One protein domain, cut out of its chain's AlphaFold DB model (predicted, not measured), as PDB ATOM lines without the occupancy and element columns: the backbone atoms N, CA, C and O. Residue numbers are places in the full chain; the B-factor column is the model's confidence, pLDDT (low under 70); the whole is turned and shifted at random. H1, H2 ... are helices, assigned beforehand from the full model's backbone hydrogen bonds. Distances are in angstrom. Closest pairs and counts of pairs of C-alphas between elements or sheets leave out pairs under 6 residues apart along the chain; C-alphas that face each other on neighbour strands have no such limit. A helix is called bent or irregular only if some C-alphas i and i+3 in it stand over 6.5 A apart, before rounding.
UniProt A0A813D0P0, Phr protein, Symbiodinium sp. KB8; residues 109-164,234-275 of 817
ATOM      1  N   LEU A 109     -32.799   2.738  -7.882       92.19
ATOM      2  CA  LEU A 109     -32.848   3.350  -9.206       92.19
ATOM      3  C   LEU A 109     -34.018   2.803 -10.020       92.19
ATOM      4  O   LEU A 109     -34.761   3.584 -10.615       92.19
ATOM      5  N   GLU A 110     -34.246   1.491  -9.993       90.56
ATOM      6  CA  GLU A 110     -35.414   0.889 -10.654       90.56
ATOM      7  C   GLU A 110     -36.731   1.352 -10.026       90.56
ATOM      8  O   GLU A 110     -37.742   1.500 -10.716       90.56
ATOM      9  N   MET A 111     -36.725   1.632  -8.725       89.88
ATOM     10  CA  MET A 111     -37.863   2.203  -8.022       89.88
ATOM     11  C   MET A 111     -38.240   3.586  -8.562       89.88
ATOM     12  O   MET A 111     -39.413   3.811  -8.858       89.88
ATOM     13  N   VAL A 112     -37.265   4.479  -8.768       91.56
ATOM     14  CA  VAL A 112     -37.495   5.805  -9.372       91.56
ATOM     15  C   VAL A 112     -37.967   5.689 -10.816       91.56
ATOM     16  O   VAL A 112     -38.912   6.369 -11.208       91.56
ATOM     17  N   VAL A 113     -37.330   4.826 -11.612       92.06
ATOM     18  CA  VAL A 113     -37.711   4.572 -13.012       92.06
ATOM     19  C   VAL A 113     -39.174   4.141 -13.087       92.06
ATOM     20  O   VAL A 113     -39.968   4.697 -13.847       92.06
ATOM     21  N   SER A 114     -39.545   3.175 -12.250       88.25
ATOM     22  CA  SER A 114     -40.898   2.642 -12.185       88.25
ATOM     23  C   SER A 114     -41.912   3.667 -11.693       88.25
ATOM     24  O   SER A 114     -43.028   3.703 -12.210       88.25
ATOM     25  N   ALA A 115     -41.546   4.487 -10.709       87.50
ATOM     26  CA  ALA A 115     -42.391   5.562 -10.213       87.50
ATOM     27  C   ALA A 115     -42.643   6.598 -11.314       87.50
ATOM     28  O   ALA A 115     -43.793   6.899 -11.625       87.50
ATOM     29  N   TYR A 116     -41.586   7.069 -11.984       90.88
ATOM     30  CA  TYR A 116     -41.718   8.005 -13.098       90.88
ATOM     31  C   TYR A 116     -42.672   7.475 -14.170       90.88
ATOM     32  O   TYR A 116     -43.639   8.156 -14.493       90.88
ATOM     33  N   CYS A 117     -42.478   6.251 -14.666       89.69
ATOM     34  CA  CYS A 117     -43.335   5.706 -15.722       89.69
ATOM     35  C   CYS A 117     -44.785   5.487 -15.298       89.69
ATOM     36  O   CYS A 117     -45.699   5.628 -16.110       89.69
ATOM     37  N   TYR A 118     -45.017   5.173 -14.028       84.00
ATOM     38  CA  TYR A 118     -46.372   5.075 -13.512       84.00
ATOM     39  C   TYR A 118     -47.058   6.448 -13.546       84.00
ATOM     40  O   TYR A 118     -48.145   6.597 -14.101       84.00
ATOM     41  N   HIS A 119     -46.393   7.460 -12.990       83.56
ATOM     42  CA  HIS A 119     -46.942   8.802 -12.815       83.56
ATOM     43  C   HIS A 119     -46.994   9.604 -14.125       83.56
ATOM     44  O   HIS A 119     -47.883  10.429 -14.328       83.56
ATOM     45  N   HIS A 120     -46.096   9.308 -15.064       87.88
ATOM     46  CA  HIS A 120     -46.066   9.931 -16.381       87.88
ATOM     47  C   HIS A 120     -47.282   9.558 -17.246       87.88
ATOM     48  O   HIS A 120     -47.733  10.363 -18.052       87.88
ATOM     49  N   ARG A 121     -47.878   8.374 -17.035       83.06
ATOM     50  CA  ARG A 121     -49.068   7.915 -17.776       83.06
ATOM     51  C   ARG A 121     -50.365   8.634 -17.395       83.06
ATOM     52  O   ARG A 121     -51.398   8.356 -17.993       83.06
ATOM     53  N   GLY A 122     -50.343   9.505 -16.384       72.06
ATOM     54  CA  GLY A 122     -51.506  10.313 -16.001       72.06
ATOM     55  C   GLY A 122     -52.672   9.528 -15.385       72.06
ATOM     56  O   GLY A 122     -53.717  10.111 -15.131       72.06
ATOM     57  N   LYS A 123     -52.500   8.233 -15.086       65.19
ATOM     58  CA  LYS A 123     -53.492   7.381 -14.399       65.19
ATOM     59  C   LYS A 123     -53.513   7.587 -12.873       65.19
ATOM     60  O   LYS A 123     -53.824   6.677 -12.105       65.19
ATOM     61  N   GLU A 124     -53.106   8.759 -12.396       65.50
ATOM     62  CA  GLU A 124     -53.122   9.072 -10.968       65.50
ATOM     63  C   GLU A 124     -54.574   9.279 -10.516       65.50
ATOM     64  O   GLU A 124     -55.220  10.252 -10.896       65.50
ATOM     65  N   VAL A 125     -55.102   8.356  -9.710       54.53
ATOM     66  CA  VAL A 125     -56.453   8.487  -9.148       54.53
ATOM     67  C   VAL A 125     -56.511   9.712  -8.230       54.53
ATOM     68  O   VAL A 125     -55.708   9.837  -7.299       54.53
ATOM     69  N   VAL A 126     -57.471  10.605  -8.479       45.84
ATOM     70  CA  VAL A 126     -57.780  11.749  -7.609       45.84
ATOM     71  C   VAL A 126     -58.147  11.206  -6.224       45.84
ATOM     72  O   VAL A 126     -59.124  10.479  -6.088       45.84
ATOM     73  N   GLY A 127     -57.333  11.510  -5.209       47.69
ATOM     74  CA  GLY A 127     -57.500  10.995  -3.841       47.69
ATOM     75  C   GLY A 127     -56.384  10.065  -3.352       47.69
ATOM     76  O   GLY A 127     -56.330   9.761  -2.164       47.69
ATOM     77  N   ASN A 128     -55.439   9.663  -4.210       49.91
ATOM     78  CA  ASN A 128     -54.204   9.038  -3.733       49.91
ATOM     79  C   ASN A 128     -53.332  10.115  -3.062       49.91
ATOM     80  O   ASN A 128     -52.906  11.058  -3.726       49.91
ATOM     81  N   MET A 129     -53.079   9.976  -1.757       49.44
ATOM     82  CA  MET A 129     -52.216  10.836  -0.929       49.44
ATOM     83  C   MET A 129     -50.741  10.795  -1.376       49.44
ATOM     84  O   MET A 129     -49.863  10.315  -0.664       49.44
ATOM     85  N   MET A 130     -50.439  11.264  -2.581       55.22
ATOM     86  CA  MET A 130     -49.065  11.398  -3.050       55.22
ATOM     87  C   MET A 130     -48.556  12.825  -2.897       55.22
ATOM     88  O   MET A 130     -49.299  13.800  -2.974       55.22
ATOM     89  N   PHE A 131     -47.241  12.902  -2.706       54.88
ATOM     90  CA  PHE A 131     -46.404  14.065  -2.403       54.88
ATOM     91  C   PHE A 131     -46.426  15.208  -3.440       54.88
ATOM     92  O   PHE A 131     -45.641  16.151  -3.321       54.88
ATOM     93  N   TRP A 132     -47.265  15.137  -4.476       64.62
ATOM     94  CA  TRP A 132     -47.353  16.150  -5.525       64.62
ATOM     95  C   TRP A 132     -48.758  16.240  -6.141       64.62
ATOM     96  O   TRP A 132     -49.480  15.241  -6.165       64.62
ATOM     97  N   PRO A 133     -49.141  17.418  -6.675       62.72
ATOM     98  CA  PRO A 133     -50.406  17.591  -7.382       62.72
ATOM     99  C   PRO A 133     -50.558  16.597  -8.545       62.72
ATOM    100  O   PRO A 133     -49.566  16.357  -9.252       62.72
ATOM    101  N   PRO A 134     -51.772  16.069  -8.792       66.06
ATOM    102  CA  PRO A 134     -52.026  15.186  -9.922       66.06
ATOM    103  C   PRO A 134     -51.531  15.776 -11.247       66.06
ATOM    104  O   PRO A 134     -51.722  16.961 -11.520       66.06
ATOM    105  N   GLY A 135     -50.868  14.959 -12.065       70.88
ATOM    106  CA  GLY A 135     -50.360  15.362 -13.381       70.88
ATOM    107  C   GLY A 135     -49.003  16.078 -13.374       70.88
ATOM    108  O   GLY A 135     -48.451  16.332 -14.446       70.88
ATOM    109  N   SER A 136     -48.403  16.331 -12.202       78.56
ATOM    110  CA  SER A 136     -47.084  16.987 -12.093       78.56
ATOM    111  C   SER A 136     -45.975  16.242 -12.846       78.56
ATOM    112  O   SER A 136     -45.058  16.864 -13.374       78.56
ATOM    113  N   VAL A 137     -46.055  14.909 -12.915       86.56
ATOM    114  CA  VAL A 137     -45.079  14.066 -13.629       86.56
ATOM    115  C   VAL A 137     -45.508  13.790 -15.077       86.56
ATOM    116  O   VAL A 137     -44.655  13.611 -15.947       86.56
ATOM    117  N   ALA A 138     -46.813  13.810 -15.366       85.69
ATOM    118  CA  ALA A 138     -47.355  13.591 -16.710       85.69
ATOM    119  C   ALA A 138     -46.830  14.621 -17.724       85.69
ATOM    120  O   ALA A 138     -46.505  14.272 -18.854       85.69
ATOM    121  N   ALA A 139     -46.641  15.871 -17.296       84.81
ATOM    122  CA  ALA A 139     -46.102  16.935 -18.145       84.81
ATOM    123  C   ALA A 139     -44.565  16.906 -18.315       84.81
ATOM    124  O   ALA A 139     -44.009  17.704 -19.072       84.81
ATOM    125  N   LEU A 140     -43.848  16.027 -17.603       89.88
ATOM    126  CA  LEU A 140     -42.384  16.006 -17.589       89.88
ATOM    127  C   LEU A 140     -41.821  14.895 -18.477       89.88
ATOM    128  O   LEU A 140     -42.060  13.710 -18.256       89.88
ATOM    129  N   GLY A 141     -40.972  15.280 -19.432       92.44
ATOM    130  CA  GLY A 141     -40.182  14.317 -20.202       92.44
ATOM    131  C   GLY A 141     -39.158  13.559 -19.332       92.44
ATOM    132  O   GLY A 141     -38.780  14.059 -18.264       92.44
ATOM    133  N   PRO A 142     -38.629  12.407 -19.795       92.94
ATOM    134  CA  PRO A 142     -37.891  11.451 -18.960       92.94
ATOM    135  C   PRO A 142     -36.744  12.043 -18.139       92.94
ATOM    136  O   PRO A 142     -36.634  11.765 -16.950       92.94
ATOM    137  N   LYS A 143     -35.919  12.922 -18.724       90.44
ATOM    138  CA  LYS A 143     -34.779  13.542 -18.017       90.44
ATOM    139  C   LYS A 143     -35.208  14.374 -16.805       90.44
ATOM    140  O   LYS A 143     -34.655  14.210 -15.723       90.44
ATOM    141  N   LYS A 144     -36.185  15.269 -16.987       89.69
ATOM    142  CA  LYS A 144     -36.672  16.141 -15.907       89.69
ATOM    143  C   LYS A 144     -37.559  15.369 -14.934       89.69
ATOM    144  O   LYS A 144     -37.452  15.577 -13.735       89.69
ATOM    145  N   GLY A 145     -38.395  14.468 -15.445       92.25
ATOM    146  CA  GLY A 145     -39.324  13.685 -14.639       92.25
ATOM    147  C   GLY A 145     -38.629  12.690 -13.714       92.25
ATOM    148  O   GLY A 145     -38.959  12.642 -12.535       92.25
ATOM    149  N   VAL A 146     -37.622  11.956 -14.199       94.31
ATOM    150  CA  VAL A 146     -36.848  11.016 -13.368       94.31
ATOM    151  C   VAL A 146     -36.117  11.746 -12.242       94.31
ATOM    152  O   VAL A 146     -36.201  11.312 -11.098       94.31
ATOM    153  N   ALA A 147     -35.470  12.883 -12.527       91.25
ATOM    154  CA  ALA A 147     -34.835  13.699 -11.491       91.25
ATOM    155  C   ALA A 147     -35.863  14.251 -10.484       91.25
ATOM    156  O   ALA A 147     -35.672  14.123  -9.279       91.25
ATOM    157  N   PHE A 148     -36.988  14.783 -10.971       91.50
ATOM    158  CA  PHE A 148     -38.071  15.320 -10.142       91.50
ATOM    159  C   PHE A 148     -38.642  14.280  -9.168       91.50
ATOM    160  O   PHE A 148     -38.889  14.592  -7.998       91.50
ATOM    161  N   VAL A 149     -38.853  13.055  -9.658       89.81
ATOM    162  CA  VAL A 149     -39.341  11.916  -8.873       89.81
ATOM    163  C   VAL A 149     -38.267  11.453  -7.889       89.81
ATOM    164  O   VAL A 149     -38.566  11.287  -6.709       89.81
ATOM    165  N   ALA A 150     -37.013  11.319  -8.335       92.12
ATOM    166  CA  ALA A 150     -35.895  10.931  -7.480       92.12
ATOM    167  C   ALA A 150     -35.715  11.883  -6.291       92.12
ATOM    168  O   ALA A 150     -35.618  11.417  -5.159       92.12
ATOM    169  N   GLU A 151     -35.729  13.200  -6.514       88.94
ATOM    170  CA  GLU A 151     -35.603  14.196  -5.442       88.94
ATOM    171  C   GLU A 151     -36.674  14.001  -4.365       88.94
ATOM    172  O   GLU A 151     -36.353  13.917  -3.180       88.94
ATOM    173  N   ARG A 152     -37.938  13.843  -4.775       86.75
ATOM    174  CA  ARG A 152     -39.089  13.747  -3.861       86.75
ATOM    175  C   ARG A 152     -39.212  12.393  -3.174       86.75
ATOM    176  O   ARG A 152     -39.707  12.328  -2.055       86.75
ATOM    177  N   MET A 153     -38.737  11.325  -3.806       87.25
ATOM    178  CA  MET A 153     -38.727   9.983  -3.216       87.25
ATOM    179  C   MET A 153     -37.515   9.722  -2.320       87.25
ATOM    180  O   MET A 153     -37.453   8.673  -1.684       87.25
ATOM    181  N   THR A 154     -36.569  10.660  -2.232       88.19
ATOM    182  CA  THR A 154     -35.295  10.451  -1.535       88.19
ATOM    183  C   THR A 154     -35.471   9.965  -0.097       88.19
ATOM    184  O   THR A 154     -34.859   8.969   0.272       88.19
ATOM    185  N   GLN A 155     -36.330  10.614   0.695       82.81
ATOM    186  CA  GLN A 155     -36.559  10.220   2.091       82.81
ATOM    187  C   GLN A 155     -37.187   8.826   2.201       82.81
ATOM    188  O   GLN A 155     -36.845   8.046   3.084       82.81
ATOM    189  N   LEU A 156     -38.101   8.497   1.291       85.62
ATOM    190  CA  LEU A 156     -38.775   7.204   1.268       85.62
ATOM    191  C   LEU A 156     -37.782   6.083   0.924       85.62
ATOM    192  O   LEU A 156     -37.776   5.037   1.567       85.62
ATOM    193  N   VAL A 157     -36.902   6.322  -0.051       89.12
ATOM    194  CA  VAL A 157     -35.839   5.390  -0.452       89.12
ATOM    195  C   VAL A 157     -34.784   5.241   0.647       89.12
ATOM    196  O   VAL A 157     -34.303   4.135   0.896       89.12
ATOM    197  N   GLU A 158     -34.451   6.328   1.337       87.56
ATOM    198  CA  GLU A 158     -33.569   6.310   2.503       87.56
ATOM    199  C   GLU A 158     -34.161   5.463   3.629       87.56
ATOM    200  O   GLU A 158     -33.511   4.526   4.079       87.56
ATOM    201  N   ASN A 159     -35.425   5.683   3.996       85.88
ATOM    202  CA  ASN A 159     -36.110   4.881   5.010       85.88
ATOM    203  C   ASN A 159     -36.162   3.394   4.625       85.88
ATOM    204  O   ASN A 159     -35.849   2.539   5.451       85.88
ATOM    205  N   MET A 160     -36.506   3.088   3.366       88.75
ATOM    206  CA  MET A 160     -36.534   1.717   2.846       88.75
ATOM    207  C   MET A 160     -35.168   1.043   2.937       88.75
ATOM    208  O   MET A 160     -35.079  -0.126   3.295       88.75
ATOM    209  N   THR A 161     -34.098   1.741   2.569       86.25
ATOM    210  CA  THR A 161     -32.765   1.136   2.571       86.25
ATOM    211  C   THR A 161     -32.203   1.029   3.985       86.25
ATOM    212  O   THR A 161     -31.769  -0.059   4.357       86.25
ATOM    213  N   ALA A 162     -32.325   2.077   4.800       81.81
ATOM    214  CA  ALA A 162     -31.828   2.131   6.173       81.81
ATOM    215  C   ALA A 162     -32.524   1.125   7.104       81.81
ATOM    216  O   ALA A 162     -31.860   0.460   7.900       81.81
ATOM    217  N   ALA A 163     -33.845   0.938   6.972       79.31
ATOM    218  CA  ALA A 163     -34.607  -0.033   7.765       79.31
ATOM    219  C   ALA A 163     -34.075  -1.474   7.634       79.31
ATOM    220  O   ALA A 163     -34.240  -2.282   8.550       79.31
ATOM    221  N   PHE A 164     -33.413  -1.784   6.515       80.62
ATOM    222  CA  PHE A 164     -32.915  -3.116   6.173       80.62
ATOM    223  C   PHE A 164     -31.396  -3.170   5.945       80.62
ATOM    224  O   PHE A 164     -30.893  -4.200   5.495       80.62
ATOM    225  N   ALA A 234     -42.942  -0.808 -21.516       86.50
ATOM    226  CA  ALA A 234     -41.538  -1.181 -21.673       86.50
ATOM    227  C   ALA A 234     -40.702  -0.072 -22.331       86.50
ATOM    228  O   ALA A 234     -39.525   0.099 -21.991       86.50
ATOM    229  N   GLU A 235     -41.299   0.699 -23.244       89.94
ATOM    230  CA  GLU A 235     -40.630   1.825 -23.887       89.94
ATOM    231  C   GLU A 235     -40.325   2.923 -22.862       89.94
ATOM    232  O   GLU A 235     -39.168   3.348 -22.744       89.94
ATOM    233  N   CYS A 236     -41.306   3.303 -22.039       91.31
ATOM    234  CA  CYS A 236     -41.107   4.265 -20.961       91.31
ATOM    235  C   CYS A 236     -39.999   3.816 -20.005       91.31
ATOM    236  O   CYS A 236     -39.087   4.594 -19.709       91.31
ATOM    237  N   MET A 237     -40.032   2.557 -19.547       92.12
ATOM    238  CA  MET A 237     -39.027   2.030 -18.614       92.12
ATOM    239  C   MET A 237     -37.610   2.159 -19.191       92.12
ATOM    240  O   MET A 237     -36.686   2.581 -18.493       92.12
ATOM    241  N   ASN A 238     -37.426   1.866 -20.481       92.94
ATOM    242  CA  ASN A 238     -36.132   2.003 -21.150       92.94
ATOM    243  C   ASN A 238     -35.676   3.464 -21.279       92.94
ATOM    244  O   ASN A 238     -34.500   3.764 -21.053       92.94
ATOM    245  N   GLN A 239     -36.582   4.383 -21.617       94.38
ATOM    246  CA  GLN A 239     -36.262   5.811 -21.695       94.38
ATOM    247  C   GLN A 239     -35.911   6.388 -20.314       94.38
ATOM    248  O   GLN A 239     -34.925   7.118 -20.169       94.38
ATOM    249  N   ALA A 240     -36.663   6.010 -19.283       94.31
ATOM    250  CA  ALA A 240     -36.455   6.442 -17.908       94.31
ATOM    251  C   ALA A 240     -35.140   5.908 -17.316       94.31
ATOM    252  O   ALA A 240     -34.397   6.669 -16.696       94.31
ATOM    253  N   ARG A 241     -34.765   4.648 -17.588       95.25
ATOM    254  CA  ARG A 241     -33.448   4.098 -17.203       95.25
ATOM    255  C   ARG A 241     -32.287   4.879 -17.805       95.25
ATOM    256  O   ARG A 241     -31.303   5.138 -17.123       95.25
ATOM    257  N   LYS A 242     -32.389   5.294 -19.070       92.44
ATOM    258  CA  LYS A 242     -31.366   6.158 -19.686       92.44
ATOM    259  C   LYS A 242     -31.316   7.527 -19.003       92.44
ATOM    260  O   LYS A 242     -30.235   8.069 -18.787       92.44
ATOM    261  N   ALA A 243     -32.475   8.071 -18.632       93.44
ATOM    262  CA  ALA A 243     -32.592   9.365 -17.967       93.44
ATOM    263  C   ALA A 243     -32.018   9.397 -16.539       93.44
ATOM    264  O   ALA A 243     -31.576  10.463 -16.111       93.44
ATOM    265  N   VAL A 244     -31.924   8.260 -15.838       93.31
ATOM    266  CA  VAL A 244     -31.241   8.146 -14.530       93.31
ATOM    267  C   VAL A 244     -29.823   8.723 -14.579       93.31
ATOM    268  O   VAL A 244     -29.419   9.464 -13.688       93.31
ATOM    269  N   PHE A 245     -29.068   8.443 -15.644       88.12
ATOM    270  CA  PHE A 245     -27.687   8.921 -15.779       88.12
ATOM    271  C   PHE A 245     -27.580  10.421 -16.078       88.12
ATOM    272  O   PHE A 245     -26.489  10.978 -16.003       88.12
ATOM    273  N   ALA A 246     -28.699  11.071 -16.403       84.38
ATOM    274  CA  ALA A 246     -28.787  12.511 -16.613       84.38
ATOM    275  C   ALA A 246     -29.281  13.269 -15.366       84.38
ATOM    276  O   ALA A 246     -29.466  14.483 -15.437       84.38
ATOM    277  N   MET A 247     -29.508  12.580 -14.239       90.94
ATOM    278  CA  MET A 247     -29.799  13.237 -12.964       90.94
ATOM    279  C   MET A 247     -28.620  14.112 -12.508       90.94
ATOM    280  O   MET A 247     -27.469  13.812 -12.844       90.94
ATOM    281  N   PRO A 248     -28.873  15.156 -11.691       88.19
ATOM    282  CA  PRO A 248     -27.809  15.907 -11.036       88.19
ATOM    283  C   PRO A 248     -26.815  14.969 -10.345       88.19
ATOM    284  O   PRO A 248     -27.216  14.015  -9.673       88.19
ATOM    285  N   ILE A 249     -25.516  15.243 -10.491       72.44
ATOM    286  CA  ILE A 249     -24.452  14.316 -10.075       72.44
ATOM    287  C   ILE A 249     -24.550  13.920  -8.595       72.44
ATOM    288  O   ILE A 249     -24.357  12.754  -8.259       72.44
ATOM    289  N   GLN A 250     -24.938  14.862  -7.730       73.12
ATOM    290  CA  GLN A 250     -25.126  14.628  -6.297       73.12
ATOM    291  C   GLN A 250     -26.320  13.709  -6.009       73.12
ATOM    292  O   GLN A 250     -26.228  12.797  -5.188       73.12
ATOM    293  N   LEU A 251     -27.428  13.895  -6.730       84.44
ATOM    294  CA  LEU A 251     -28.622  13.066  -6.594       84.44
ATOM    295  C   LEU A 251     -28.358  11.638  -7.085       84.44
ATOM    296  O   LEU A 251     -28.674  10.672  -6.393       84.44
ATOM    297  N   LEU A 252     -27.698  11.496  -8.239       87.06
ATOM    298  CA  LEU A 252     -27.289  10.192  -8.760       87.06
ATOM    299  C   LEU A 252     -26.293   9.494  -7.824       87.06
ATOM    300  O   LEU A 252     -26.406   8.289  -7.600       87.06
ATOM    301  N   ALA A 253     -25.335  10.229  -7.252       74.75
ATOM    302  CA  ALA A 253     -24.391   9.688  -6.277       74.75
ATOM    303  C   ALA A 253     -25.104   9.175  -5.015       74.75
ATOM    304  O   ALA A 253     -24.788   8.077  -4.549       74.75
ATOM    305  N   ARG A 254     -26.105   9.912  -4.512       85.38
ATOM    306  CA  ARG A 254     -26.941   9.502  -3.372       85.38
ATOM    307  C   ARG A 254     -27.726   8.225  -3.677       85.38
ATOM    308  O   ARG A 254     -27.639   7.261  -2.924       85.38
ATOM    309  N   TYR A 255     -28.392   8.155  -4.828       91.06
ATOM    310  CA  TYR A 255     -29.124   6.952  -5.234       91.06
ATOM    311  C   TYR A 255     -28.221   5.739  -5.488       91.06
ATOM    312  O   TYR A 255     -28.581   4.615  -5.144       91.06
ATOM    313  N   ARG A 256     -27.009   5.944  -6.015       86.56
ATOM    314  CA  ARG A 256     -25.996   4.880  -6.111       86.56
ATOM    315  C   ARG A 256     -25.498   4.426  -4.740       86.56
ATOM    316  O   ARG A 256     -25.152   3.259  -4.585       86.56
ATOM    317  N   ALA A 257     -25.450   5.311  -3.743       79.25
ATOM    318  CA  ALA A 257     -25.141   4.921  -2.370       79.25
ATOM    319  C   ALA A 257     -26.237   4.012  -1.793       79.25
ATOM    320  O   ALA A 257     -25.905   2.929  -1.314       79.25
ATOM    321  N   PHE A 258     -27.513   4.375  -1.963       88.19
ATOM    322  CA  PHE A 258     -28.646   3.512  -1.608       88.19
ATOM    323  C   PHE A 258     -28.592   2.165  -2.346       88.19
ATOM    324  O   PHE A 258     -28.795   1.104  -1.767       88.19
ATOM    325  N   GLN A 259     -28.263   2.164  -3.640       84.94
ATOM    326  CA  GLN A 259     -28.147   0.918  -4.399       84.94
ATOM    327  C   GLN A 259     -27.031   0.022  -3.834       84.94
ATOM    328  O   GLN A 259     -27.228  -1.179  -3.648       84.94
ATOM    329  N   ARG A 260     -25.876   0.594  -3.469       77.38
ATOM    330  CA  ARG A 260     -24.779  -0.155  -2.834       77.38
ATOM    331  C   ARG A 260     -25.169  -0.741  -1.480       77.38
ATOM    332  O   ARG A 260     -24.812  -1.895  -1.234       77.38
ATOM    333  N   SER A 261     -25.917  -0.030  -0.634       69.12
ATOM    334  CA  SER A 261     -26.386  -0.593   0.643       69.12
ATOM    335  C   SER A 261     -27.305  -1.799   0.423       69.12
ATOM    336  O   SER A 261     -27.181  -2.814   1.109       69.12
ATOM    337  N   THR A 262     -28.109  -1.793  -0.647       69.50
ATOM    338  CA  THR A 262     -28.910  -2.968  -1.027       69.50
ATOM    339  C   THR A 262     -28.096  -4.132  -1.626       69.50
ATOM    340  O   THR A 262     -28.520  -5.282  -1.506       69.50
ATOM    341  N   ILE A 263     -26.928  -3.898  -2.237       61.06
ATOM    342  CA  ILE A 263     -26.094  -4.953  -2.861       61.06
ATOM    343  C   ILE A 263     -25.097  -5.575  -1.867       61.06
ATOM    344  O   ILE A 263     -24.846  -6.784  -1.903       61.06
ATOM    345  N   THR A 264     -24.543  -4.784  -0.947       48.62
ATOM    346  CA  THR A 264     -23.460  -5.215  -0.037       48.62
ATOM    347  C   THR A 264     -23.907  -6.342   0.915       48.62
ATOM    348  O   THR A 264     -23.126  -7.226   1.266       48.62
ATOM    349  N   ILE A 265     -25.207  -6.417   1.218       48.94
ATOM    350  CA  ILE A 265     -25.823  -7.465   2.049       48.94
ATOM    351  C   ILE A 265     -25.833  -8.835   1.342       48.94
ATOM    352  O   ILE A 265     -25.664  -9.871   1.985       48.94
ATOM    353  N   THR A 266     -25.968  -8.874   0.011       44.12
ATOM    354  CA  THR A 266     -25.940 -10.137  -0.749       44.12
ATOM    355  C   THR A 266     -24.557 -10.782  -0.788       44.12
ATOM    356  O   THR A 266     -24.468 -12.008  -0.741       44.12
ATOM    357  N   ALA A 267     -23.488  -9.981  -0.815       36.84
ATOM    358  CA  ALA A 267     -22.115 -10.479  -0.764       36.84
ATOM    359  C   ALA A 267     -21.745 -10.973   0.646       36.84
ATOM    360  O   ALA A 267     -21.152 -12.040   0.777       36.84
ATOM    361  N   ALA A 268     -22.174 -10.264   1.697       36.44
ATOM    362  CA  ALA A 268     -21.947 -10.670   3.086       36.44
ATOM    363  C   ALA A 268     -22.708 -11.958   3.465       36.44
ATOM    364  O   ALA A 268     -22.147 -12.839   4.114       36.44
ATOM    365  N   ALA A 269     -23.955 -12.123   3.005       40.22
ATOM    366  CA  ALA A 269     -24.736 -13.341   3.236       40.22
ATOM    367  C   ALA A 269     -24.208 -14.552   2.440       40.22
ATOM    368  O   ALA A 269     -24.202 -15.671   2.954       40.22
ATOM    369  N   ALA A 270     -23.724 -14.341   1.208       36.41
ATOM    370  CA  ALA A 270     -23.072 -15.385   0.415       36.41
ATOM    371  C   ALA A 270     -21.706 -15.787   1.002       36.41
ATOM    372  O   ALA A 270     -21.405 -16.976   1.079       36.41
ATOM    373  N   ALA A 271     -20.923 -14.821   1.495       33.75
ATOM    374  CA  ALA A 271     -19.662 -15.070   2.191       33.75
ATOM    375  C   ALA A 271     -19.872 -15.814   3.522       33.75
ATOM    376  O   ALA A 271     -19.129 -16.744   3.823       33.75
ATOM    377  N   ALA A 272     -20.926 -15.486   4.278       37.38
ATOM    378  CA  ALA A 272     -21.294 -16.205   5.498       37.38
ATOM    379  C   ALA A 272     -21.766 -17.646   5.218       37.38
ATOM    380  O   ALA A 272     -21.449 -18.558   5.982       37.38
ATOM    381  N   ALA A 273     -22.477 -17.880   4.109       37.78
ATOM    382  CA  ALA A 273     -22.888 -19.221   3.687       37.78
ATOM    383  C   ALA A 273     -21.706 -20.068   3.173       37.78
ATOM    384  O   ALA A 273     -21.624 -21.252   3.497       37.78
ATOM    385  N   ALA A 274     -20.765 -19.463   2.441       34.62
ATOM    386  CA  ALA A 274     -19.533 -20.116   1.996       34.62
ATOM    387  C   ALA A 274     -18.598 -20.439   3.176       34.62
ATOM    388  O   ALA A 274     -18.090 -21.554   3.269       34.62
ATOM    389  N   ALA A 275     -18.453 -19.519   4.136       34.84
ATOM    390  CA  ALA A 275     -17.713 -19.759   5.373       34.84
ATOM    391  C   ALA A 275     -18.353 -20.879   6.213       34.84
ATOM    392  O   ALA A 275     -17.648 -21.744   6.724       34.84
TER     393      ALA A 275
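This is residues 109 to 164 and 234 to 275 of the 817 residues of the protein "Phr protein" of Symbiodinium sp. KB8 (UniProt A0A813D0P0). Three short helical pieces, H1, H2a and H3, cross one another in a small core, and from it H2b and the first half of the long H4 run off side by side. The last residues of H4, 266 to 275, stick out alone as an arm, while a long loop, residues 121 to 141, lies toward the opposite end. The printed part has 98 residues, with four named helices in the order H1, H2, H3, H4 and no named strand; the class is all helix. It is only just loose, close to compact, with a radius of gyration of the C-alphas of 15.4 A, and elongated, spanning 51 by 28 by 26 A.

H1 takes residues 109 to 120, 16.4 A long, beginning with C-alpha 109 at (-32.848, 3.350, -9.206). H2, residues 142 to 162, was assigned as one helix by its hydrogen bonds but is bent: C-alphas 152 and 155 are 7.4 A apart. Its arms are H2a, residues 142 to 152, 15.3 A long, and H2b, residues 155 to 162, 10.2 A long. H3 takes residues 234 to 244, 15.6 A long. H4 takes residues 249 to 275, 38.0 A long, ending with C-alpha 275 at (-17.713, -19.759, 5.373). H4 is neither bent nor irregular, but only just: C-alphas 262 and 265 are 6.3 A apart.

H1 touches H2a, only just about perpendicular at 70.4 degrees; the closest C-alphas, of Val 112 and Ala 150, are 5.7 A apart. H1 touches H3 at a steep tilt of 58 degrees, opposite ways, closest at the C-alphas of Val 113 and Ala 240, 5.4 A. H2a touches H3, closest at the C-alphas of Lys 143 and Ala 243, 4.7 A. H2a and H2b stand at 71 degrees, only just about perpendicular. H2b touches residues 258 to 262 of H4 at a shallow tilt of 20 degrees, the same way, closest at the C-alphas of Thr 161 and Phe 258, 6.3 A. H1 and H4 only just touch, with 3 pairs of C-alphas within 8 A, through residue 109 of H1. In H1, H2b and H3 every O i to N i+4 pair is within hydrogen-bond range; in H2a 6 of 7 are, in H4 20 of 23.

The farthest C-alphas, of Val 126 and Ala 275, are 52.6 A apart. Residues 165 to 233 are not printed, and C-alphas 164 and 234 are 29.2 A apart across the cut. The link from H1 to H2 is long, that from H3 to H4 tight. Residues 123 to 134 and 261 to 275 have pLDDT under 70.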